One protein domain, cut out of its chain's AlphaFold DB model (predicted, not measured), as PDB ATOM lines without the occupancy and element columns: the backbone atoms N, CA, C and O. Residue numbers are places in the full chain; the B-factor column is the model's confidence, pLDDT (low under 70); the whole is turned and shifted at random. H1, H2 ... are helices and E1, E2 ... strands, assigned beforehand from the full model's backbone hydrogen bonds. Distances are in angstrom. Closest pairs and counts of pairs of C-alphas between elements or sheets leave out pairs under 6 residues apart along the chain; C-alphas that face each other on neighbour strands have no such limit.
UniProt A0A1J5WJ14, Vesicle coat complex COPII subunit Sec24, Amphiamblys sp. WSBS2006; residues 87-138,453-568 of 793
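AT A GLANCE: This is residues 87 to 138 and 453 to 568 of the 793 residues of the protein "Vesicle coat complex COPII subunit Sec24" of Amphiamblys sp. WSBS2006 (UniProt A0A1J5WJ14). Two sheets lie face to face as a sandwich: the larger, E2 E9 E8 E4 E6, is curled like part of a barrel, and the smaller, E1 E3 E7 E5, has the long helix H3 crossing its outer face. The short helices H1 and H2 sit together at one end of the sandwich, and residues 562 to 568, of which 562 to 565 belong to H3, stick out from the body. The printed part has 168 residues and is mixed, helices and strands, with three named helices and nine named strands in the order E1 E2 H1 E3 E4 E5 E6 E7 E8 E9 H2 H3. The larger sheet is mixed and the smaller all antiparallel. The whole is compact, with a radius of gyration of the C-alphas of 16.0 A and spans of 50 by 47 by 31 A.

HOW THE PARTS SIT: After the unnamed residues 87 to 106 comes E1, residues 107 to 109, an edge strand antiparallel to E3, residues 128 to 132; N 108 and O 131 are 2.8 A apart, within hydrogen-bond range. E3 is antiparallel to E7, residues 494 to 500, with N 130 and O 496 at 2.9 A. E7 is antiparallel to E5, residues 466 to 473, with N 469 and O 497 at 2.8 A. In the other sheet, E2, residues 113 to 115, is parallel to E9, residues 524 to 536, with N 114 and O 534 at 2.8 A. The pairing of E9 is staggered: its residues 534 to 536 pair with E2 and its residues 524 to 534 with E8, residues 508 to 518. E8 and E9 form a hairpin, with N 511 and O 531 at 2.8 A. E8 is antiparallel to E4, residues 453 to 462, with N 514 and O 459 at 2.8 A. E4 is antiparallel to E6, residues 482 to 489, with N 485 and O 456 at 2.8 A. This sheet is strongly twisted; E4 bends by 68 degrees at residue 456 and E6 by 78 degrees at residue 486. The facing parts of the sandwich are 7.6 A centre to centre, with strands at 21 degrees to each other. H1, residues 118 to 124, only grazes both sheets. It touches H2, residues 539 to 544, at a steep tilt of 57 degrees, with C-alphas 120 and 539 closest at 6.1 A. H2 is over E2 at a height over the sheet of 7.9 A. H3, residues 548 to 565, is on the sheet E1 E3 E7 E5 at a height of 8.7 A, making two layers, a helix on one face of a sheet. It runs across the strands, at 64 degrees to E5 on the local plane; the closest C-alphas of H3 and E5 are those of Ala 557 and Phe 472, 6.0 A apart. In H1, H2 and H3 every O i to N i+4 pair is within hydrogen-bond range.

IN THESE COORDINATES: E1 begins at C-alpha 107, (224.444, 218.725, 187.793). E4 is 24.4 A from first to last C-alpha, E5 20.7 A, E7 20.2 A and E8 32.9 A. E9, the longest strand with 13 residues, is 39.4 A long and ends at C-alpha 536, (229.678, 236.661, 178.938). H3, the longest helix with 18 residues, is 25.7 A long and ends at C-alpha 565, (221.611, 205.761, 164.760).

THE WHOLE: The two C-alphas farthest apart, those of Phe 521 and Asp 538, are 50.3 A apart. Residues 139 to 452 are not printed, and C-alphas 138 and 453 are 15.7 A apart across this cut, on the link E3 to E4. Of the links that are printed whole, E5 to E6 and E7 to E8 are short, the others tight. The mean pLDDT of the printed part is 90.5; it is under 70 at residues 138, 560 and 563 to 568.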
ATOM      1  N   PRO A  87     233.688 224.319 189.032       88.38
ATOM      2  CA  PRO A  87     233.559 223.234 189.995       88.38
ATOM      3  C   PRO A  87     234.859 222.402 190.099       88.38
ATOM      4  O   PRO A  87     235.575 222.259 189.103       88.38
ATOM      5  N   PRO A  88     235.144 221.792 191.268       89.38
ATOM      6  CA  PRO A  88     236.179 220.766 191.433       89.38
ATOM      7  C   PRO A  88     236.017 219.632 190.418       89.38
ATOM      8  O   PRO A  88     234.900 219.373 189.958       89.38
ATOM      9  N   PHE A  89     237.084 218.913 190.075       87.38
ATOM     10  CA  PHE A  89     236.970 217.834 189.088       87.38
ATOM     11  C   PHE A  89     236.194 216.625 189.627       87.38
ATOM     12  O   PHE A  89     236.092 216.429 190.838       87.38
ATOM     13  N   THR A  90     235.630 215.790 188.750       83.69
ATOM     14  CA  THR A  90     234.778 214.652 189.158       83.69
ATOM     15  C   THR A  90     235.498 213.602 190.010       83.69
ATOM     16  O   THR A  90     234.847 212.839 190.719       83.69
ATOM     17  N   GLN A  91     236.834 213.572 189.963       80.44
ATOM     18  CA  GLN A  91     237.684 212.699 190.782       80.44
ATOM     19  C   GLN A  91     238.164 213.358 192.086       80.44
ATOM     20  O   GLN A  91     238.747 212.688 192.937       80.44
ATOM     21  N   THR A  92     237.950 214.663 192.251       84.00
ATOM     22  CA  THR A  92     238.443 215.428 193.395       84.00
ATOM     23  C   THR A  92     237.473 215.314 194.567       84.00
ATOM     24  O   THR A  92     236.294 215.645 194.454       84.00
ATOM     25  N   ALA A  93     237.983 214.862 195.716       81.12
ATOM     26  CA  ALA A  93     237.222 214.657 196.949       81.12
ATOM     27  C   ALA A  93     236.888 215.984 197.666       81.12
ATOM     28  O   ALA A  93     237.355 216.249 198.774       81.12
ATOM     29  N   ALA A  94     236.095 216.831 197.008       82.69
ATOM     30  CA  ALA A  94     235.572 218.077 197.555       82.69
ATOM     31  C   ALA A  94     234.237 217.851 198.282       82.69
ATOM     32  O   ALA A  94     233.397 217.067 197.838       82.69
ATOM     33  N   SER A  95     234.004 218.594 199.366       84.38
ATOM     34  CA  SER A  95     232.653 218.745 199.918       84.38
ATOM     35  C   SER A  95     231.922 219.865 199.185       84.38
ATOM     36  O   SER A  95     232.513 220.903 198.909       84.38
ATOM     37  N   PHE A  96     230.633 219.691 198.905       86.50
ATOM     38  CA  PHE A  96     229.769 220.749 198.371       86.50
ATOM     39  C   PHE A  96     228.790 221.216 199.450       86.50
ATOM     40  O   PHE A  96     228.378 220.420 200.298       86.50
ATOM     41  N   VAL A  97     228.366 222.476 199.382       85.06
ATOM     42  CA  VAL A  97     227.192 222.981 200.105       85.06
ATOM     43  C   VAL A  97     226.181 223.480 199.078       85.06
ATOM     44  O   VAL A  97     226.540 224.226 198.169       85.06
ATOM     45  N   ASP A  98     224.924 223.052 199.215       88.75
ATOM     46  CA  ASP A  98     223.819 223.679 198.491       88.75
ATOM     47  C   ASP A  98     223.520 225.025 199.181       88.75
ATOM     48  O   ASP A  98     223.466 225.120 200.408       88.75
ATOM     49  N   SER A  99     223.438 226.096 198.401       87.06
ATOM     50  CA  SER A  99     223.109 227.454 198.859       87.06
ATOM     51  C   SER A  99     222.165 228.105 197.850       87.06
ATOM     52  O   SER A  99     222.414 229.200 197.354       87.06
ATOM     53  N   GLY A 100     221.121 227.365 197.473       90.50
ATOM     54  CA  GLY A 100     220.125 227.785 196.493       90.50
ATOM     55  C   GLY A 100     220.465 227.435 195.041       90.50
ATOM     56  O   GLY A 100     219.700 227.797 194.151       90.50
ATOM     57  N   GLU A 101     221.554 226.711 194.779       93.06
ATOM     58  CA  GLU A 101     221.912 226.191 193.453       93.06
ATOM     59  C   GLU A 101     222.389 224.733 193.565       93.06
ATOM     60  O   GLU A 101     223.185 224.392 194.440       93.06
ATOM     61  N   THR A 102     221.912 223.873 192.659       94.31
ATOM     62  CA  THR A 102     222.223 222.438 192.636       94.31
ATOM     63  C   THR A 102     223.728 222.188 192.559       94.31
ATOM     64  O   THR A 102     224.433 222.718 191.700       94.31
ATOM     65  N   VAL A 103     224.202 221.312 193.446       92.12
ATOM     66  CA  VAL A 103     225.621 220.990 193.627       92.12
ATOM     67  C   VAL A 103     226.259 220.253 192.426       92.12
ATOM     68  O   VAL A 103     225.592 219.435 191.780       92.12
ATOM     69  N   PRO A 104     227.575 220.444 192.163       91.12
ATOM     70  CA  PRO A 104     228.310 219.806 191.055       91.12
ATOM     71  C   PRO A 104     228.367 218.268 191.031       91.12
ATOM     72  O   PRO A 104     228.869 217.700 190.056       91.12
ATOM     73  N   SER A 105     227.900 217.585 192.082       89.50
ATOM     74  CA  SER A 105     227.710 216.127 192.126       89.50
ATOM     75  C   SER A 105     226.411 215.664 191.447       89.50
ATOM     76  O   SER A 105     226.326 214.511 191.027       89.50
ATOM     77  N   LEU A 106     225.418 216.552 191.308       93.25
ATOM     78  CA  LEU A 106     224.101 216.255 190.730       93.25
ATOM     79  C   LEU A 106     223.891 216.905 189.357       93.25
ATOM     80  O   LEU A 106     223.193 216.331 188.517       93.25
ATOM     81  N   ALA A 107     224.493 218.070 189.101       94.38
ATOM     82  CA  ALA A 107     224.444 218.725 187.793       94.38
ATOM     83  C   ALA A 107     225.643 219.659 187.546       94.38
ATOM     84  O   ALA A 107     226.121 220.322 188.462       94.38
ATOM     85  N   ARG A 108     226.113 219.745 186.294       93.69
ATOM     86  CA  ARG A 108     227.234 220.600 185.862       93.69
ATOM     87  C   ARG A 108     226.922 221.328 184.565       93.69
ATOM     88  O   ARG A 108     226.607 220.693 183.558       93.69
ATOM     89  N   ASN A 109     227.063 222.650 184.562       94.56
ATOM     90  CA  ASN A 109     226.965 223.445 183.340       94.56
ATOM     91  C   ASN A 109     228.267 223.340 182.538       94.56
ATOM     92  O   ASN A 109     229.357 223.520 183.071       94.56
ATOM     93  N   ILE A 110     228.141 223.087 181.236       94.50
ATOM     94  CA  ILE A 110     229.276 222.989 180.303       94.50
ATOM     95  C   ILE A 110     229.933 224.361 180.104       94.50
ATOM     96  O   ILE A 110     231.142 224.460 179.901       94.50
ATOM     97  N   LEU A 111     229.128 225.421 180.191       94.25
ATOM     98  CA  LEU A 111     229.553 226.813 180.202       94.25
ATOM     99  C   LEU A 111     228.967 227.474 181.451       94.25
ATOM    100  O   LEU A 111     227.756 227.673 181.530       94.25
ATOM    101  N   ASN A 112     229.821 227.813 182.415       93.50
ATOM    102  CA  ASN A 112     229.424 228.543 183.623       93.50
ATOM    103  C   ASN A 112     229.286 230.055 183.358       93.50
ATOM    104  O   ASN A 112     228.590 230.737 184.106       93.50
ATOM    105  N   LYS A 113     229.842 230.540 182.233       94.31
ATOM    106  CA  LYS A 113     229.439 231.788 181.570       94.31
ATOM    107  C   LYS A 113     228.891 231.510 180.169       94.31
ATOM    108  O   LYS A 113     229.626 231.083 179.278       94.31
ATOM    109  N   VAL A 114     227.602 231.761 179.962       95.50
ATOM    110  CA  VAL A 114     226.895 231.555 178.689       95.50
ATOM    111  C   VAL A 114     227.060 232.784 177.780       95.50
ATOM    112  O   VAL A 114     226.909 233.914 178.245       95.50
ATOM    113  N   PRO A 115     227.357 232.625 176.476       96.44
ATOM    114  CA  PRO A 115     227.485 233.754 175.555       96.44
ATOM    115  C   PRO A 115     226.227 234.622 175.501       96.44
ATOM    116  O   PRO A 115     225.164 234.151 175.098       96.44
ATOM    117  N   LYS A 116     226.352 235.907 175.850       95.88
ATOM    118  CA  LYS A 116     225.203 236.822 175.931       95.88
ATOM    119  C   LYS A 116     224.543 237.051 174.569       95.88
ATOM    120  O   LYS A 116     223.327 237.195 174.492       95.88
ATOM    121  N   THR A 117     225.323 237.003 173.484       94.88
ATOM    122  CA  THR A 117     224.821 237.160 172.108       94.88
ATOM    123  C   THR A 117     225.086 235.949 171.217       94.88
ATOM    124  O   THR A 117     226.112 235.265 171.326       94.88
ATOM    125  N   SER A 118     224.198 235.752 170.240       91.06
ATOM    126  CA  SER A 118     224.295 234.679 169.230       91.06
ATOM    127  C   SER A 118     225.586 234.770 168.400       91.06
ATOM    128  O   SER A 118     226.153 233.760 167.961       91.06
ATOM    129  N   LYS A 119     226.104 235.994 168.243       92.25
ATOM    130  CA  LYS A 119     227.382 236.312 167.596       92.25
ATOM    131  C   LYS A 119     228.562 235.715 168.367       92.25
ATOM    132  O   LYS A 119     229.426 235.105 167.743       92.25
ATOM    133  N   ILE A 120     228.599 235.838 169.696       94.00
ATOM    134  CA  ILE A 120     229.670 235.261 170.531       94.00
ATOM    135  C   ILE A 120     229.587 233.728 170.486       94.00
ATOM    136  O   ILE A 120     230.580 233.078 170.156       94.00
ATOM    137  N   GLN A 121     228.391 233.154 170.680       93.12
ATOM    138  CA  GLN A 121     228.143 231.705 170.586       93.12
ATOM    139  C   GLN A 121     228.638 231.105 169.254       93.12
ATOM    140  O   GLN A 121     229.283 230.053 169.218       93.12
ATOM    141  N   SER A 122     228.389 231.800 168.140       90.31
ATOM    142  CA  SER A 122     228.801 231.367 166.796       90.31
ATOM    143  C   SER A 122     230.321 231.397 166.572       90.31
ATOM    144  O   SER A 122     230.842 230.641 165.740       90.31
ATOM    145  N   LYS A 123     231.049 232.253 167.302       92.50
ATOM    146  CA  LYS A 123     232.515 232.348 167.241       92.50
ATOM    147  C   LYS A 123     233.204 231.311 168.129       92.50
ATOM    148  O   LYS A 123     234.120 230.644 167.640       92.50
ATOM    149  N   THR A 124     232.766 231.166 169.386       92.31
ATOM    150  CA  THR A 124     233.359 230.234 170.368       92.31
ATOM    151  C   THR A 124     233.103 228.777 169.984       92.31
ATOM    152  O   THR A 124     233.996 227.940 170.114       92.31
ATOM    153  N   LYS A 125     231.906 228.486 169.449       88.25
ATOM    154  CA  LYS A 125     231.428 227.153 169.035       88.25
ATOM    155  C   LYS A 125     231.362 226.103 170.151       88.25
ATOM    156  O   LYS A 125     231.173 224.921 169.854       88.25
ATOM    157  N   LEU A 126     231.486 226.507 171.413       91.06
ATOM    158  CA  LEU A 126     231.252 225.621 172.549       91.06
ATOM    159  C   LEU A 126     229.736 225.395 172.716       91.06
ATOM    160  O   LEU A 126     228.962 226.333 172.530       91.06
ATOM    161  N   PRO A 127     229.269 224.170 173.003       93.00
ATOM    162  CA  PRO A 127     227.850 223.913 173.211       93.00
ATOM    163  C   PRO A 127     227.384 224.477 174.559       93.00
ATOM    164  O   PRO A 127     227.988 224.191 175.588       93.00
ATOM    165  N   ILE A 128     226.270 225.209 174.552       95.06
ATOM    166  CA  ILE A 128     225.521 225.528 175.773       95.06
ATOM    167  C   ILE A 128     224.781 224.250 176.191       95.06
ATOM    168  O   ILE A 128     224.183 223.574 175.349       95.06
ATOM    169  N   GLY A 129     224.841 223.886 177.467       95.06
ATOM    170  CA  GLY A 129     224.240 222.653 177.966       95.06
ATOM    171  C   GLY A 129     224.639 222.332 179.399       95.06
ATOM    172  O   GLY A 129     225.556 222.941 179.955       95.06
ATOM    173  N   THR A 130     223.965 221.335 179.958       96.38
ATOM    174  CA  THR A 130     224.127 220.883 181.342       96.38
ATOM    175  C   THR A 130     224.169 219.358 181.360       96.38
ATOM    176  O   THR A 130     223.356 218.695 180.712       96.38
ATOM    177  N   VAL A 131     225.132 218.794 182.085       96.50
ATOM    178  CA  VAL A 131     225.230 217.360 182.371       96.50
ATOM    179  C   VAL A 131     224.569 217.104 183.720       96.50
ATOM    180  O   VAL A 131     224.847 217.810 184.682       96.50
ATOM    181  N   PHE A 132     223.699 216.104 183.791       96.62
ATOM    182  CA  PHE A 132     222.880 215.783 184.954       96.62
ATOM    183  C   PHE A 132     223.147 214.350 185.420       96.62
ATOM    184  O   PHE A 132     223.065 213.421 184.616       96.62
ATOM    185  N   GLN A 133     223.363 214.163 186.724       95.31
ATOM    186  CA  GLN A 133     223.318 212.869 187.414       95.31
ATOM    187  C   GLN A 133     222.364 212.958 188.631       95.31
ATOM    188  O   GLN A 133     222.803 212.895 189.779       95.31
ATOM    189  N   PRO A 134     221.041 213.126 188.418       94.81
ATOM    190  CA  PRO A 134     220.120 213.669 189.433       94.81
ATOM    191  C   PRO A 134     219.874 212.799 190.669       94.81
ATOM    192  O   PRO A 134     219.272 213.253 191.644       94.81
ATOM    193  N   PHE A 135     220.291 211.537 190.608       93.62
ATOM    194  CA  PHE A 135     220.099 210.535 191.649       93.62
ATOM    195  C   PHE A 135     221.421 210.063 192.271       93.62
ATOM    196  O   PHE A 135     221.421 209.033 192.942       93.62
ATOM    197  N   ALA A 136     222.536 210.770 192.031       90.50
ATOM    198  CA  ALA A 136     223.845 210.383 192.554       90.50
ATOM    199  C   ALA A 136     223.810 210.129 194.067       90.50
ATOM    200  O   ALA A 136     223.165 210.862 194.820       90.50
ATOM    201  N   ALA A 137     224.531 209.093 194.498       79.12
ATOM    202  CA  ALA A 137     224.726 208.759 195.902       79.12
ATOM    203  C   ALA A 137     225.711 209.748 196.554       79.12
ATOM    204  O   ALA A 137     226.857 209.414 196.843       79.12
ATOM    205  N   ASP A 138     225.263 210.990 196.731       66.06
ATOM    206  CA  ASP A 138     225.906 211.966 197.606       66.06
ATOM    207  C   ASP A 138     225.625 211.593 199.077       66.06
ATOM    208  O   ASP A 138     224.636 210.927 199.387       66.06
ATOM    209  N   TYR A 453     214.722 204.276 190.656       93.81
ATOM    210  CA  TYR A 453     213.606 205.202 190.508       93.81
ATOM    211  C   TYR A 453     212.897 204.857 189.196       93.81
ATOM    212  O   TYR A 453     213.560 204.647 188.178       93.81
ATOM    213  N   LEU A 454     211.573 204.730 189.229       93.50
ATOM    214  CA  LEU A 454     210.782 204.122 188.155       93.50
ATOM    215  C   LEU A 454     209.911 205.151 187.433       93.50
ATOM    216  O   LEU A 454     209.531 206.169 188.016       93.50
ATOM    217  N   ALA A 455     209.582 204.859 186.171       93.50
ATOM    218  CA  ALA A 455     208.662 205.642 185.346       93.50
ATOM    219  C   ALA A 455     208.959 207.158 185.396       93.50
ATOM    220  O   ALA A 455     208.077 207.982 185.684       93.50
ATOM    221  N   VAL A 456     210.239 207.491 185.194       95.62
ATOM    222  CA  VAL A 456     210.825 208.819 185.386       95.62
ATOM    223  C   VAL A 456     210.619 209.661 184.130       95.62
ATOM    224  O   VAL A 456     211.116 209.316 183.063       95.62
ATOM    225  N   ILE A 457     209.933 210.792 184.273       96.00
ATOM    226  CA  ILE A 457     209.747 211.781 183.205       96.00
ATOM    227  C   ILE A 457     210.611 212.995 183.541       96.00
ATOM    228  O   ILE A 457     210.389 213.647 184.563       96.00
ATOM    229  N   ALA A 458     211.596 213.292 182.702       97.69
ATOM    230  CA  ALA A 458     212.420 214.488 182.793       97.69
ATOM    231  C   ALA A 458     211.785 215.630 181.993       97.69
ATOM    232  O   ALA A 458     211.466 215.450 180.822       97.69
ATOM    233  N   LYS A 459     211.638 216.801 182.617       97.75
ATOM    234  CA  LYS A 459     211.165 218.043 181.988       97.75
ATOM    235  C   LYS A 459     212.167 219.158 182.265       97.75
ATOM    236  O   LYS A 459     212.379 219.499 183.433       97.75
ATOM    237  N   ILE A 460     212.798 219.715 181.236       98.00
ATOM    238  CA  ILE A 460     213.760 220.819 181.378       98.00
ATOM    239  C   ILE A 460     213.083 222.171 181.128       98.00
ATOM    240  O   ILE A 460     212.100 222.272 180.401       98.00
ATOM    241  N   ARG A 461     213.599 223.230 181.751       97.75
ATOM    242  CA  ARG A 461     213.243 224.626 181.470       97.75
ATOM    243  C   ARG A 461     214.511 225.466 181.464       97.75
ATOM    244  O   ARG A 461     215.372 225.253 182.318       97.75
ATOM    245  N   CYS A 462     214.612 226.426 180.552       96.44
ATOM    246  CA  CYS A 462     215.746 227.344 180.439       96.44
ATOM    247  C   CYS A 462     215.280 228.795 180.239       96.44
ATOM    248  O   CYS A 462     214.137 229.045 179.847       96.44
ATOM    249  N   SER A 463     216.147 229.762 180.554       95.88
ATOM    250  CA  SER A 463     215.820 231.186 180.411       95.88
ATOM    251  C   SER A 463     215.654 231.657 178.965       95.88
ATOM    252  O   SER A 463     216.289 231.152 178.043       95.88
ATOM    253  N   SER A 464     214.833 232.698 178.784       91.94
ATOM    254  CA  SER A 464     214.610 233.356 177.491       91.94
ATOM    255  C   SER A 464     215.919 233.786 176.807       91.94
ATOM    256  O   SER A 464     216.824 234.309 177.453       91.94
ATOM    257  N   GLY A 465     215.997 233.566 175.490       91.81
ATOM    258  CA  GLY A 465     217.239 233.628 174.700       91.81
ATOM    259  C   GLY A 465     217.870 232.249 174.451       91.81
ATOM    260  O   GLY A 465     218.756 232.117 173.602       91.81
ATOM    261  N   LEU A 466     217.378 231.213 175.142       94.88
ATOM    262  CA  LEU A 466     217.694 229.805 174.913       94.88
ATOM    263  C   LEU A 466     216.429 229.000 174.550       94.88
ATOM    264  O   LEU A 466     215.323 229.331 174.969       94.88
ATOM    265  N   GLU A 467     216.620 227.920 173.795       94.81
ATOM    266  CA  GLU A 467     215.655 226.833 173.546       94.81
ATOM    267  C   GLU A 467     216.354 225.489 173.795       94.81
ATOM    268  O   GLU A 467     217.567 225.375 173.587       94.81
ATOM    269  N   THR A 468     215.623 224.444 174.178       95.44
ATOM    270  CA  THR A 468     216.182 223.086 174.245       95.44
ATOM    271  C   THR A 468     216.439 222.541 172.836       95.44
ATOM    272  O   THR A 468     215.574 222.563 171.969       95.44
ATOM    273  N   LEU A 469     217.662 222.063 172.590       92.81
ATOM    274  CA  LEU A 469     218.070 221.418 171.331       92.81
ATOM    275  C   LEU A 469     217.953 219.885 171.399       92.81
ATOM    276  O   LEU A 469     218.011 219.217 170.368       92.81
ATOM    277  N   GLY A 470     217.833 219.326 172.605       91.12
ATOM    278  CA  GLY A 470     217.534 217.915 172.841       91.12
ATOM    279  C   GLY A 470     218.376 217.257 173.932       91.12
ATOM    280  O   GLY A 470     219.306 217.849 174.498       91.12
ATOM    281  N   PHE A 471     218.031 216.001 174.205       93.25
ATOM    282  CA  PHE A 471     218.580 215.182 175.283       93.25
ATOM    283  C   PHE A 471     219.585 214.143 174.756       93.25
ATOM    284  O   PHE A 471     219.365 213.486 173.740       93.25
ATOM    285  N   PHE A 472     220.689 213.951 175.482       91.44
ATOM    286  CA  PHE A 472     221.797 213.072 175.103       91.44
ATOM    287  C   PHE A 472     222.109 212.084 176.234       91.44
ATOM    288  O   PHE A 472     222.701 212.436 177.250       91.44
ATOM    289  N   GLY A 473     221.708 210.828 176.047       90.00
ATOM    290  CA  GLY A 473     221.997 209.709 176.943       90.00
ATOM    291  C   GLY A 473     221.215 208.453 176.549       90.00
ATOM    292  O   GLY A 473     220.660 208.364 175.449       90.00
ATOM    293  N   ASN A 474     221.127 207.492 177.470       91.25
ATOM    294  CA  ASN A 474     220.127 206.427 177.388       91.25
ATOM    295  C   ASN A 474     218.789 207.023 177.856       91.25
ATOM    296  O   ASN A 474     218.633 207.257 179.054       91.25
ATOM    297  N   LEU A 475     217.862 207.319 176.950       94.19
ATOM    298  CA  LEU A 475     216.505 207.818 177.222       94.19
ATOM    299  C   LEU A 475     215.688 207.846 175.922       94.19
ATOM    300  O   LEU A 475     216.240 207.665 174.828       94.19
ATOM    301  N   THR A 476     214.392 208.127 176.037       95.50
ATOM    302  CA  THR A 476     213.530 208.479 174.906       95.50
ATOM    303  C   THR A 476     213.085 209.924 175.059       95.50
ATOM    304  O   THR A 476     212.280 210.227 175.926       95.50
ATOM    305  N   GLN A 477     213.598 210.826 174.223       93.69
ATOM    306  CA  GLN A 477     213.047 212.178 174.129       93.69
ATOM    307  C   GLN A 477     211.625 212.099 173.541       93.69
ATOM    308  O   GLN A 477     211.434 211.469 172.498       93.69
ATOM    309  N   THR A 478     210.653 212.691 174.236       93.44
ATOM    310  CA  THR A 478     209.208 212.617 173.944       93.44
ATOM    311  C   THR A 478     208.613 213.960 173.514       93.44
ATOM    312  O   THR A 478     207.626 213.974 172.782       93.44
ATOM    313  N   GLY A 479     209.253 215.074 173.875       91.50
ATOM    314  CA  GLY A 479     208.986 216.417 173.350       91.50
ATOM    315  C   GLY A 479     210.280 217.225 173.237       91.50
ATOM    316  O   GLY A 479     211.366 216.690 173.456       91.50
ATOM    317  N   ASP A 480     210.203 218.517 172.919       90.25
ATOM    318  CA  ASP A 480     211.408 219.359 172.835       90.25
ATOM    319  C   ASP A 480     212.087 219.519 174.211       90.25
ATOM    320  O   ASP A 480     213.301 219.347 174.326       90.25
ATOM    321  N   ASP A 481     211.285 219.732 175.260       95.88
ATOM    322  CA  ASP A 481     211.711 219.877 176.661       95.88
ATOM    323  C   ASP A 481     211.520 218.604 177.523       95.88
ATOM    324  O   ASP A 481     211.861 218.604 178.708       95.88
ATOM    325  N   ASP A 482     210.992 217.515 176.951       96.00
ATOM    326  CA  ASP A 482     210.530 216.320 177.680       96.00
ATOM    327  C   ASP A 482     211.266 215.031 177.261       96.00
ATOM    328  O   ASP A 482     211.455 214.770 176.068       96.00
ATOM    329  N   ALA A 483     211.622 214.177 178.230       96.88
ATOM    330  CA  ALA A 483     212.193 212.851 177.975       96.88
ATOM    331  C   ALA A 483     211.820 211.786 179.024       96.88
ATOM    332  O   ALA A 483     211.923 212.010 180.231       96.88
ATOM    333  N   ASP A 484     211.505 210.581 178.552       96.69
ATOM    334  CA  ASP A 484     211.137 209.417 179.356       96.69
ATOM    335  C   ASP A 484     212.338 208.502 179.644       96.69
ATOM    336  O   ASP A 484     213.176 208.197 178.781       96.69
ATOM    337  N   ILE A 485     212.396 208.026 180.888       96.44
ATOM    338  CA  ILE A 485     213.380 207.094 181.437       96.44
ATOM    339  C   ILE A 485     212.605 206.052 182.265       96.44
ATOM    340  O   ILE A 485     212.161 206.324 183.379       96.44
ATOM    341  N   GLY A 486     212.454 204.835 181.738       94.19
ATOM    342  CA  GLY A 486     211.678 203.772 182.389       94.19
ATOM    343  C   GLY A 486     212.238 203.364 183.757       94.19
ATOM    344  O   GLY A 486     211.480 203.172 184.704       94.19
ATOM    345  N   ALA A 487     213.569 203.327 183.893       91.94
ATOM    346  CA  ALA A 487     214.239 203.224 185.189       91.94
ATOM    347  C   ALA A 487     215.542 204.044 185.241       91.94
ATOM    348  O   ALA A 487     216.308 204.096 184.275       91.94
ATOM    349  N   ALA A 488     215.808 204.649 186.398       93.50
ATOM    350  CA  ALA A 488     217.028 205.383 186.725       93.50
ATOM    351  C   ALA A 488     217.651 204.855 188.024       93.50
ATOM    352  O   ALA A 488     216.928 204.482 188.939       93.50
ATOM    353  N   ASP A 489     218.978 204.859 188.134       91.44
ATOM    354  CA  ASP A 489     219.704 204.555 189.374       91.44
ATOM    355  C   ASP A 489     220.729 205.648 189.713       91.44
ATOM    356  O   ASP A 489     220.835 206.658 189.017       91.44
ATOM    357  N   GLU A 490     221.506 205.436 190.774       91.06
ATOM    358  CA  GLU A 490     222.529 206.371 191.266       91.06
ATOM    359  C   GLU A 490     223.566 206.816 190.211       91.06
ATOM    360  O   GLU A 490     224.201 207.857 190.363       91.06
ATOM    361  N   LYS A 491     223.750 206.052 189.122       89.19
ATOM    362  CA  LYS A 491     224.729 206.341 188.052       89.19
ATOM    363  C   LYS A 491     224.043 206.819 186.777       89.19
ATOM    364  O   LYS A 491     224.676 206.848 185.719       89.19
ATOM    365  N   LYS A 492     222.754 207.169 186.855       92.31
ATOM    366  CA  LYS A 492     221.972 207.681 185.734       92.31
ATOM    367  C   LYS A 492     222.459 209.070 185.334       92.31
ATOM    368  O   LYS A 492     222.057 210.062 185.932       92.31
ATOM    369  N   CYS A 493     223.279 209.119 184.291       92.50
ATOM    370  CA  CYS A 493     223.759 210.354 183.686       92.50
ATOM    371  C   CYS A 493     223.092 210.609 182.321       92.50
ATOM    372  O   CYS A 493     222.859 209.674 181.548       92.50
ATOM    373  N   PHE A 494     222.783 211.872 182.029       94.62
ATOM    374  CA  PHE A 494     222.410 212.368 180.701       94.62
ATOM    375  C   PHE A 494     222.797 213.846 180.562       94.62
ATOM    376  O   PHE A 494     223.104 214.516 181.544       94.62
ATOM    377  N   SER A 495     222.802 214.379 179.343       95.75
ATOM    378  CA  SER A 495     223.053 215.801 179.083       95.75
ATOM    379  C   SER A 495     221.874 216.440 178.360       95.75
ATOM    380  O   SER A 495     221.297 215.822 177.467       95.75
ATOM    381  N   VAL A 496     221.565 217.692 178.682       96.25
ATOM    382  CA  VAL A 496     220.686 218.543 177.869       96.25
ATOM    383  C   VAL A 496     221.538 219.592 177.166       96.25
ATOM    384  O   VAL A 496     222.501 220.109 177.735       96.25
ATOM    385  N   VAL A 497     221.205 219.893 175.915       95.62
ATOM    386  CA  VAL A 497     221.864 220.932 175.115       95.62
ATOM    387  C   VAL A 497     220.866 222.031 174.808       95.62
ATOM    388  O   VAL A 497     219.724 221.741 174.464       95.62
ATOM    389  N   PHE A 498     221.329 223.277 174.836       95.62
ATOM    390  CA  PHE A 498     220.529 224.440 174.475       95.62
ATOM    391  C   PHE A 498     221.034 225.098 173.186       95.62
ATOM    392  O   PHE A 498     222.234 225.143 172.891       95.62
ATOM    393  N   LYS A 499     220.089 225.607 172.402       93.81
ATOM    394  CA  LYS A 499     220.278 226.461 171.229       93.81
ATOM    395  C   LYS A 499     220.166 227.914 171.693       93.81
ATOM    396  O   LYS A 499     219.245 228.247 172.428       93.81
ATOM    397  N   HIS A 500     221.085 228.771 171.254       94.75
ATOM    398  CA  HIS A 500     220.986 230.225 171.445       94.75
ATOM    399  C   HIS A 500     220.085 230.810 170.352       94.75
ATOM    400  O   HIS A 500     220.274 230.479 169.178       94.75
ATOM    401  N   THR A 501     219.075 231.595 170.731       92.00
ATOM    402  CA  THR A 501     217.943 231.955 169.849       92.00
ATOM    403  C   THR A 501     217.740 233.458 169.704       92.00
ATOM    404  O   THR A 501     217.264 233.915 168.667       92.00
ATOM    405  N   GLY A 502     218.165 234.228 170.701       86.12
ATOM    406  CA  GLY A 502     218.148 235.683 170.723       86.12
ATOM    407  C   GLY A 502     219.069 236.188 171.826       86.12
ATOM    408  O   GLY A 502     219.431 235.433 172.729       86.12
ATOM    409  N   ASP A 503     219.493 237.445 171.739       89.19
ATOM    410  CA  ASP A 503     220.435 238.009 172.707       89.19
ATOM    411  C   ASP A 503     219.809 238.041 174.119       89.19
ATOM    412  O   ASP A 503     218.651 238.415 174.305       89.19
ATOM    413  N   ILE A 504     220.574 237.574 175.108       92.88
ATOM    414  CA  ILE A 504     220.105 237.314 176.472       92.88
ATOM    415  C   ILE A 504     220.079 238.645 177.245       92.88
ATOM    416  O   ILE A 504     221.125 239.289 177.367       92.88
ATOM    417  N   PRO A 505     218.921 239.076 177.786       85.81
ATOM    418  CA  PRO A 505     218.781 240.414 178.362       85.81
ATOM    419  C   PRO A 505     219.325 240.539 179.793       85.81
ATOM    420  O   PRO A 505     219.671 241.638 180.209       85.81
ATOM    421  N   GLY A 506     219.373 239.444 180.557       88.19
ATOM    422  CA  GLY A 506     219.865 239.433 181.938       88.19
ATOM    423  C   GLY A 506     221.351 239.089 182.046       88.19
ATOM    424  O   GLY A 506     221.928 238.503 181.132       88.19
ATOM    425  N   GLU A 507     221.960 239.396 183.194       92.44
ATOM    426  CA  GLU A 507     223.355 239.017 183.477       92.44
ATOM    427  C   GLU A 507     223.532 237.531 183.824       92.44
ATOM    428  O   GLU A 507     224.653 237.033 183.764       92.44
ATOM    429  N   ARG A 508     222.445 236.814 184.142       93.50
ATOM    430  CA  ARG A 508     222.419 235.366 184.417       93.50
ATOM    431  C   ARG A 508     221.337 234.678 183.582       93.50
ATOM    432  O   ARG A 508     220.291 235.270 183.313       93.50
ATOM    433  N   VAL A 509     221.566 233.415 183.230       95.56
ATOM    434  CA  VAL A 509     220.550 232.473 182.738       95.56
ATOM    435  C   VAL A 509     220.296 231.384 183.768       95.56
ATOM    436  O   VAL A 509     221.192 231.007 184.521       95.56
ATOM    437  N   PHE A 510     219.079 230.853 183.773       96.94
ATOM    438  CA  PHE A 510     218.623 229.847 184.719       96.94
ATOM    439  C   PHE A 510     218.160 228.582 183.999       96.94
ATOM    440  O   PHE A 510     217.627 228.636 182.886       96.94
ATOM    441  N   PHE A 511     218.334 227.445 184.665       97.62
ATOM    442  CA  PHE A 511     217.897 226.126 184.230       97.62
ATOM    443  C   PHE A 511     217.171 225.438 185.387       97.62
ATOM    444  O   PHE A 511     217.679 225.417 186.507       97.62
ATOM    445  N   GLN A 512     216.004 224.851 185.122       98.38
ATOM    446  CA  GLN A 512     215.297 224.013 186.089       98.38
ATOM    447  C   GLN A 512     214.954 222.668 185.456       98.38
ATOM    448  O   GLN A 512     214.175 222.610 184.504       98.38
ATOM    449  N   LEU A 513     215.504 221.589 186.009       98.56
ATOM    450  CA  LEU A 513     215.119 220.221 185.679       98.56
ATOM    451  C   LEU A 513     214.087 219.735 186.702       98.56
ATOM    452  O   LEU A 513     214.355 219.715 187.901       98.56
ATOM    453  N   THR A 514     212.918 219.320 186.224       98.19
ATOM    454  CA  THR A 514     211.929 218.555 186.992       98.19
ATOM    455  C   THR A 514     212.042 217.084 186.601       98.19
ATOM    456  O   THR A 514     211.947 216.766 185.418       98.19
ATOM    457  N   LEU A 515     212.172 216.179 187.568       97.75
ATOM    458  CA  LEU A 515     211.977 214.742 187.367       97.75
ATOM    459  C   LEU A 515     210.703 214.289 188.072       97.75
ATOM    460  O   LEU A 515     210.617 214.385 189.290       97.75
ATOM    461  N   ILE A 516     209.739 213.754 187.327       95.69
ATOM    462  CA  ILE A 516     208.513 213.157 187.869       95.69
ATOM    463  C   ILE A 516     208.732 211.641 187.937       95.69
ATOM    464  O   ILE A 516     208.727 210.984 186.895       95.69
ATOM    465  N   TYR A 517     208.949 211.081 189.127       95.44
ATOM    466  CA  TYR A 517     209.335 209.675 189.309       95.44
ATOM    467  C   TYR A 517     208.438 208.936 190.303       95.44
ATOM    468  O   TYR A 517     207.707 209.546 191.079       95.44
ATOM    469  N   THR A 518     208.496 207.606 190.265       93.88
ATOM    470  CA  THR A 518     207.865 206.719 191.250       93.88
ATOM    471  C   THR A 518     208.951 206.003 192.060       93.88
ATOM    472  O   THR A 518     209.957 205.562 191.495       93.88
ATOM    473  N   THR A 519     208.793 205.904 193.382       92.62
ATOM    474  CA  THR A 519     209.700 205.125 194.247       92.62
ATOM    475  C   THR A 519     209.464 203.620 194.085       92.62
ATOM    476  O   THR A 519     208.439 203.196 193.555       92.62
ATOM    477  N   VAL A 520     210.382 202.774 194.572       90.88
ATOM    478  CA  VAL A 520     210.172 201.307 194.572       90.88
ATOM    479  C   VAL A 520     208.936 200.866 195.368       90.88
ATOM    480  O   VAL A 520     208.418 199.781 195.128       90.88
ATOM    481  N   PHE A 521     208.437 201.718 196.267       90.94
ATOM    482  CA  PHE A 521     207.251 201.475 197.088       90.94
ATOM    483  C   PHE A 521     205.942 201.966 196.444       90.94
ATOM    484  O   PHE A 521     204.881 201.757 197.018       90.94
ATOM    485  N   GLY A 522     205.999 202.589 195.260       90.56
ATOM    486  CA  GLY A 522     204.817 203.083 194.545       90.56
ATOM    487  C   GLY A 522     204.427 204.534 194.842       90.56
ATOM    488  O   GLY A 522     203.373 204.970 194.403       90.56
ATOM    489  N   GLU A 523     205.255 205.319 195.536       91.62
ATOM    490  CA  GLU A 523     204.965 206.743 195.779       91.62
ATOM    491  C   GLU A 523     205.374 207.597 194.569       91.62
ATOM    492  O   GLU A 523     206.514 207.485 194.103       91.62
ATOM    493  N   ARG A 524     204.520 208.516 194.096       93.50
ATOM    494  CA  ARG A 524     204.927 209.547 193.122       93.50
ATOM    495  C   ARG A 524     205.653 210.693 193.838       93.50
ATOM    496  O   ARG A 524     205.171 211.195 194.847       93.50
ATOM    497  N   ARG A 525     206.794 211.133 193.305       95.19
ATOM    498  CA  ARG A 525     207.592 212.260 193.823       95.19
ATOM    499  C   ARG A 525     208.137 213.119 192.676       95.19
ATOM    500  O   ARG A 525     208.265 212.648 191.541       95.19
ATOM    501  N   LEU A 526     208.459 214.381 192.966       96.62
ATOM    502  CA  LEU A 526     209.061 215.325 192.014       96.62
ATOM    503  C   LEU A 526     210.457 215.734 192.501       96.62
ATOM    504  O   LEU A 526     210.538 216.376 193.538       96.62
ATOM    505  N   ARG A 527     211.540 215.449 191.769       97.81
ATOM    506  CA  ARG A 527     212.860 216.039 192.075       97.81
ATOM    507  C   ARG A 527     213.049 217.310 191.263       97.81
ATOM    508  O   ARG A 527     212.959 217.264 190.036       97.81
ATOM    509  N   ILE A 528     213.316 218.427 191.927       98.12
ATOM    510  CA  ILE A 528     213.615 219.715 191.298       98.12
ATOM    511  C   ILE A 528     215.112 219.989 191.450       98.12
ATOM    512  O   ILE A 528     215.650 219.864 192.547       98.12
ATOM    513  N   LEU A 529     215.777 220.354 190.352       98.19
ATOM    514  CA  LEU A 529     217.176 220.781 190.323       98.19
ATOM    515  C   LEU A 529     217.244 222.162 189.667       98.19
ATOM    516  O   LEU A 529     216.797 222.315 188.528       98.19
ATOM    517  N   ASN A 530     217.794 223.150 190.368       97.81
ATOM    518  CA  ASN A 530     217.867 224.547 189.945       97.81
ATOM    519  C   ASN A 530     219.330 224.967 189.770       97.81
ATOM    520  O   ASN A 530     220.125 224.871 190.703       97.81
ATOM    521  N   LEU A 531     219.690 225.463 188.586       95.56
ATOM    522  CA  LEU A 531     221.026 225.978 188.284       95.56
ATOM    523  C   LEU A 531     220.936 227.374 187.675       95.56
ATOM    524  O   LEU A 531     220.027 227.657 186.895       95.56
ATOM    525  N   ALA A 532     221.948 228.199 187.921       94.25
ATOM    526  CA  ALA A 532     222.250 229.362 187.100       94.25
ATOM    527  C   ALA A 532     223.595 229.214 186.369       94.25
ATOM    528  O   ALA A 532     224.469 228.427 186.745       94.25
ATOM    529  N   ALA A 533     223.777 230.012 185.326       93.88
ATOM    530  CA  ALA A 533     225.072 230.354 184.758       93.88
ATOM    531  C   ALA A 533     225.073 231.857 184.478       93.88
ATOM    532  O   ALA A 533     224.043 232.415 184.093       93.88
ATOM    533  N   ASP A 534     226.206 232.520 184.662       94.50
ATOM    534  CA  ASP A 534     226.303 233.951 184.380       94.50
ATOM    535  C   ASP A 534     226.431 234.160 182.858       94.50
ATOM    536  O   ASP A 534     226.535 233.196 182.094       94.50
ATOM    537  N   THR A 535     226.396 235.397 182.369       94.94
ATOM    538  CA  THR A 535     226.557 235.693 180.935       94.94
ATOM    539  C   THR A 535     227.910 236.326 180.625       94.94
ATOM    540  O   THR A 535     228.510 236.999 181.458       94.94
ATOM    541  N   ALA A 536     228.416 236.094 179.412       94.31
ATOM    542  CA  ALA A 536     229.678 236.661 178.938       94.31
ATOM    543  C   ALA A 536     229.504 237.473 177.651       94.31
ATOM    544  O   ALA A 536     228.916 237.005 176.669       94.31
ATOM    545  N   SER A 537     230.090 238.672 177.662       94.25
ATOM    546  CA  SER A 537     230.156 239.600 176.525       94.25
ATOM    547  C   SER A 537     231.458 239.481 175.711       94.25
ATOM    548  O   SER A 537     231.500 239.958 174.578       94.25
ATOM    549  N   ASP A 538     232.492 238.810 176.237       93.38
ATOM    550  CA  ASP A 538     233.726 238.455 175.514       93.38
ATOM    551  C   ASP A 538     233.812 236.932 175.287       93.38
ATOM    552  O   ASP A 538     233.406 236.120 176.117       93.38
ATOM    553  N   GLU A 539     234.396 236.542 174.156       93.12
ATOM    554  CA  GLU A 539     234.804 235.174 173.841       93.12
ATOM    555  C   GLU A 539     235.795 234.625 174.885       93.12
ATOM    556  O   GLU A 539     235.727 233.437 175.206       93.12
ATOM    557  N   LYS A 540     236.696 235.466 175.430       92.56
ATOM    558  CA  LYS A 540     237.716 235.041 176.412       92.56
ATOM    559  C   LYS A 540     237.093 234.412 177.663       92.56
ATOM    560  O   LYS A 540     237.545 233.352 178.096       92.56
ATOM    561  N   ASP A 541     236.039 235.013 178.207       91.44
ATOM    562  CA  ASP A 541     235.434 234.565 179.468       91.44
ATOM    563  C   ASP A 541     234.581 233.306 179.300       91.44
ATOM    564  O   ASP A 541     234.564 232.450 180.183       91.44
ATOM    565  N   VAL A 542     233.977 233.115 178.122       92.56
ATOM    566  CA  VAL A 542     233.327 231.847 177.741       92.56
ATOM    567  C   VAL A 542     234.345 230.700 177.704       92.56
ATOM    568  O   VAL A 542     234.029 229.584 178.109       92.56
ATOM    569  N   PHE A 543     235.574 230.953 177.231       91.81
ATOM    570  CA  PHE A 543     236.643 229.948 177.234       91.81
ATOM    571  C   PHE A 543     237.241 229.700 178.627       91.81
ATOM    572  O   PHE A 543     237.665 228.578 178.893       91.81
ATOM    573  N   ARG A 544     237.276 230.711 179.507       90.44
ATOM    574  CA  ARG A 544     237.703 230.560 180.912       90.44
ATOM    575  C   ARG A 544     236.703 229.730 181.721       90.44
ATOM    576  O   ARG A 544     237.110 228.810 182.416       90.44
ATOM    577  N   ALA A 545     235.409 230.017 181.583       91.00
ATOM    578  CA  ALA A 545     234.333 229.415 182.374       91.00
ATOM    579  C   ALA A 545     233.766 228.096 181.797       91.00
ATOM    580  O   ALA A 545     232.647 227.700 182.138       91.00
ATOM    581  N   ALA A 546     234.504 227.410 180.919       92.06
ATOM    582  CA  ALA A 546     234.087 226.139 180.329       92.06
ATOM    583  C   ALA A 546     234.516 224.936 181.194       92.06
ATOM    584  O   ALA A 546     235.710 224.721 181.409       92.06
ATOM    585  N   ASP A 547     233.556 224.112 181.628       92.06
ATOM    586  CA  ASP A 547     233.836 222.820 182.273       92.06
ATOM    587  C   ASP A 547     234.214 221.794 181.186       92.06
ATOM    588  O   ASP A 547     233.397 221.411 180.338       92.06
ATOM    589  N   PHE A 548     235.481 221.367 181.181       86.50
ATOM    590  CA  PHE A 548     236.003 220.449 180.169       86.50
ATOM    591  C   PHE A 548     235.570 218.991 180.392       86.50
ATOM    592  O   PHE A 548     235.492 218.247 179.413       86.50
ATOM    593  N   GLU A 549     235.256 218.575 181.624       88.12
ATOM    594  CA  GLU A 549     234.743 217.232 181.919       88.12
ATOM    595  C   GLU A 549     233.300 217.110 181.421       88.12
ATOM    596  O   GLU A 549     232.970 216.189 180.670       88.12
ATOM    597  N   ALA A 550     232.455 218.092 181.741       90.69
ATOM    598  CA  ALA A 550     231.083 218.179 181.251       90.69
ATOM    599  C   ALA A 550     231.043 218.281 179.711       90.69
ATOM    600  O   ALA A 550     230.239 217.612 179.052       90.69
ATOM    601  N   LEU A 551     231.962 219.050 179.112       91.00
ATOM    602  CA  LEU A 551     232.135 219.120 177.659       91.00
ATOM    603  C   LEU A 551     232.578 217.776 177.051       91.00
ATOM    604  O   LEU A 551     232.101 217.405 175.974       91.00
ATOM    605  N   ALA A 552     233.484 217.041 177.703       88.69
ATOM    606  CA  ALA A 552     233.937 215.729 177.242       88.69
ATOM    607  C   ALA A 552     232.812 214.683 177.312       88.69
ATOM    608  O   ALA A 552     232.594 213.956 176.339       88.69
ATOM    609  N   LEU A 553     232.044 214.659 178.407       86.75
ATOM    610  CA  LEU A 553     230.889 213.773 178.590       86.75
ATOM    611  C   LEU A 553     229.824 213.991 177.505       86.75
ATOM    612  O   LEU A 553     229.424 213.030 176.841       86.75
ATOM    613  N   LEU A 554     229.429 215.245 177.242       87.62
ATOM    614  CA  LEU A 554     228.465 215.558 176.177       87.62
ATOM    615  C   LEU A 554     228.973 215.135 174.790       87.62
ATOM    616  O   LEU A 554     228.204 214.628 173.971       87.62
ATOM    617  N   ASN A 555     230.253 215.371 174.484       83.75
ATOM    618  CA  ASN A 555     230.797 215.032 173.168       83.75
ATOM    619  C   ASN A 555     230.884 213.514 172.951       83.75
ATOM    620  O   ASN A 555     230.554 213.063 171.855       83.75
ATOM    621  N   THR A 556     231.228 212.739 173.984       78.31
ATOM    622  CA  THR A 556     231.144 211.268 173.970       78.31
ATOM    623  C   THR A 556     229.708 210.817 173.681       78.31
ATOM    624  O   THR A 556     229.452 210.218 172.636       78.31
ATOM    625  N   ALA A 557     228.738 211.240 174.504       78.75
ATOM    626  CA  ALA A 557     227.329 210.865 174.346       78.75
ATOM    627  C   ALA A 557     226.759 211.203 172.952       78.75
ATOM    628  O   ALA A 557     226.012 210.415 172.371       78.75
ATOM    629  N   ARG A 558     227.144 212.349 172.372       78.44
ATOM    630  CA  ARG A 558     226.784 212.734 170.995       78.44
ATOM    631  C   ARG A 558     227.364 211.806 169.931       78.44
ATOM    632  O   ARG A 558     226.647 211.444 169.000       78.44
ATOM    633  N   ILE A 559     228.649 211.466 170.034       74.00
ATOM    634  CA  ILE A 559     229.337 210.598 169.067       74.00
ATOM    635  C   ILE A 559     228.716 209.198 169.094       74.00
ATOM    636  O   ILE A 559     228.430 208.630 168.038       74.00
ATOM    637  N   ASP A 560     228.438 208.669 170.282       69.25
ATOM    638  CA  ASP A 560     227.897 207.321 170.429       69.25
ATOM    639  C   ASP A 560     226.433 207.223 169.992       69.25
ATOM    640  O   ASP A 560     226.078 206.277 169.290       69.25
ATOM    641  N   ILE A 561     225.599 208.228 170.294       71.81
ATOM    642  CA  ILE A 561     224.227 208.299 169.763       71.81
ATOM    643  C   ILE A 561     224.249 208.363 168.232       71.81
ATOM    644  O   ILE A 561     223.544 207.584 167.592       71.81
ATOM    645  N   ALA A 562     225.104 209.200 167.631       70.69
ATOM    646  CA  ALA A 562     225.238 209.262 166.175       70.69
ATOM    647  C   ALA A 562     225.654 207.903 165.579       70.69
ATOM    648  O   ALA A 562     225.068 207.444 164.601       70.69
ATOM    649  N   ARG A 563     226.610 207.199 166.199       66.75
ATOM    650  CA  ARG A 563     227.062 205.864 165.764       66.75
ATOM    651  C   ARG A 563     226.012 204.766 165.973       66.75
ATOM    652  O   ARG A 563     225.974 203.817 165.177       66.75
ATOM    653  N   ALA A 564     225.162 204.905 166.991       62.50
ATOM    654  CA  ALA A 564     224.022 204.036 167.270       62.50
ATOM    655  C   ALA A 564     222.862 204.252 166.285       62.50
ATOM    656  O   ALA A 564     222.193 203.278 165.937       62.50
ATOM    657  N   THR A 565     222.668 205.463 165.747       61.81
ATOM    658  CA  THR A 565     221.611 205.761 164.760       61.81
ATOM    659  C   THR A 565     222.056 205.634 163.298       61.81
ATOM    660  O   THR A 565     221.282 205.156 162.474       61.81
ATOM    661  N   ASP A 566     223.291 205.996 162.934       57.44
ATOM    662  CA  ASP A 566     223.688 206.087 161.519       57.44
ATOM    663  C   ASP A 566     223.906 204.739 160.814       57.44
ATOM    664  O   ASP A 566     224.393 203.751 161.381       57.44
ATOM    665  N   SER A 567     223.596 204.715 159.517       46.56
ATOM    666  CA  SER A 567     223.919 203.594 158.632       46.56
ATOM    667  C   SER A 567     225.417 203.582 158.278       46.56
ATOM    668  O   SER A 567     226.061 204.637 158.283       46.56
ATOM    669  N   PRO A 568     226.017 202.424 157.926       44.53
ATOM    670  CA  PRO A 568     227.459 202.331 157.671       44.53
ATOM    671  C   PRO A 568     227.992 203.328 156.631       44.53
ATOM    672  O   PRO A 568     229.076 203.873 156.814       44.53
TER     673      PRO A 568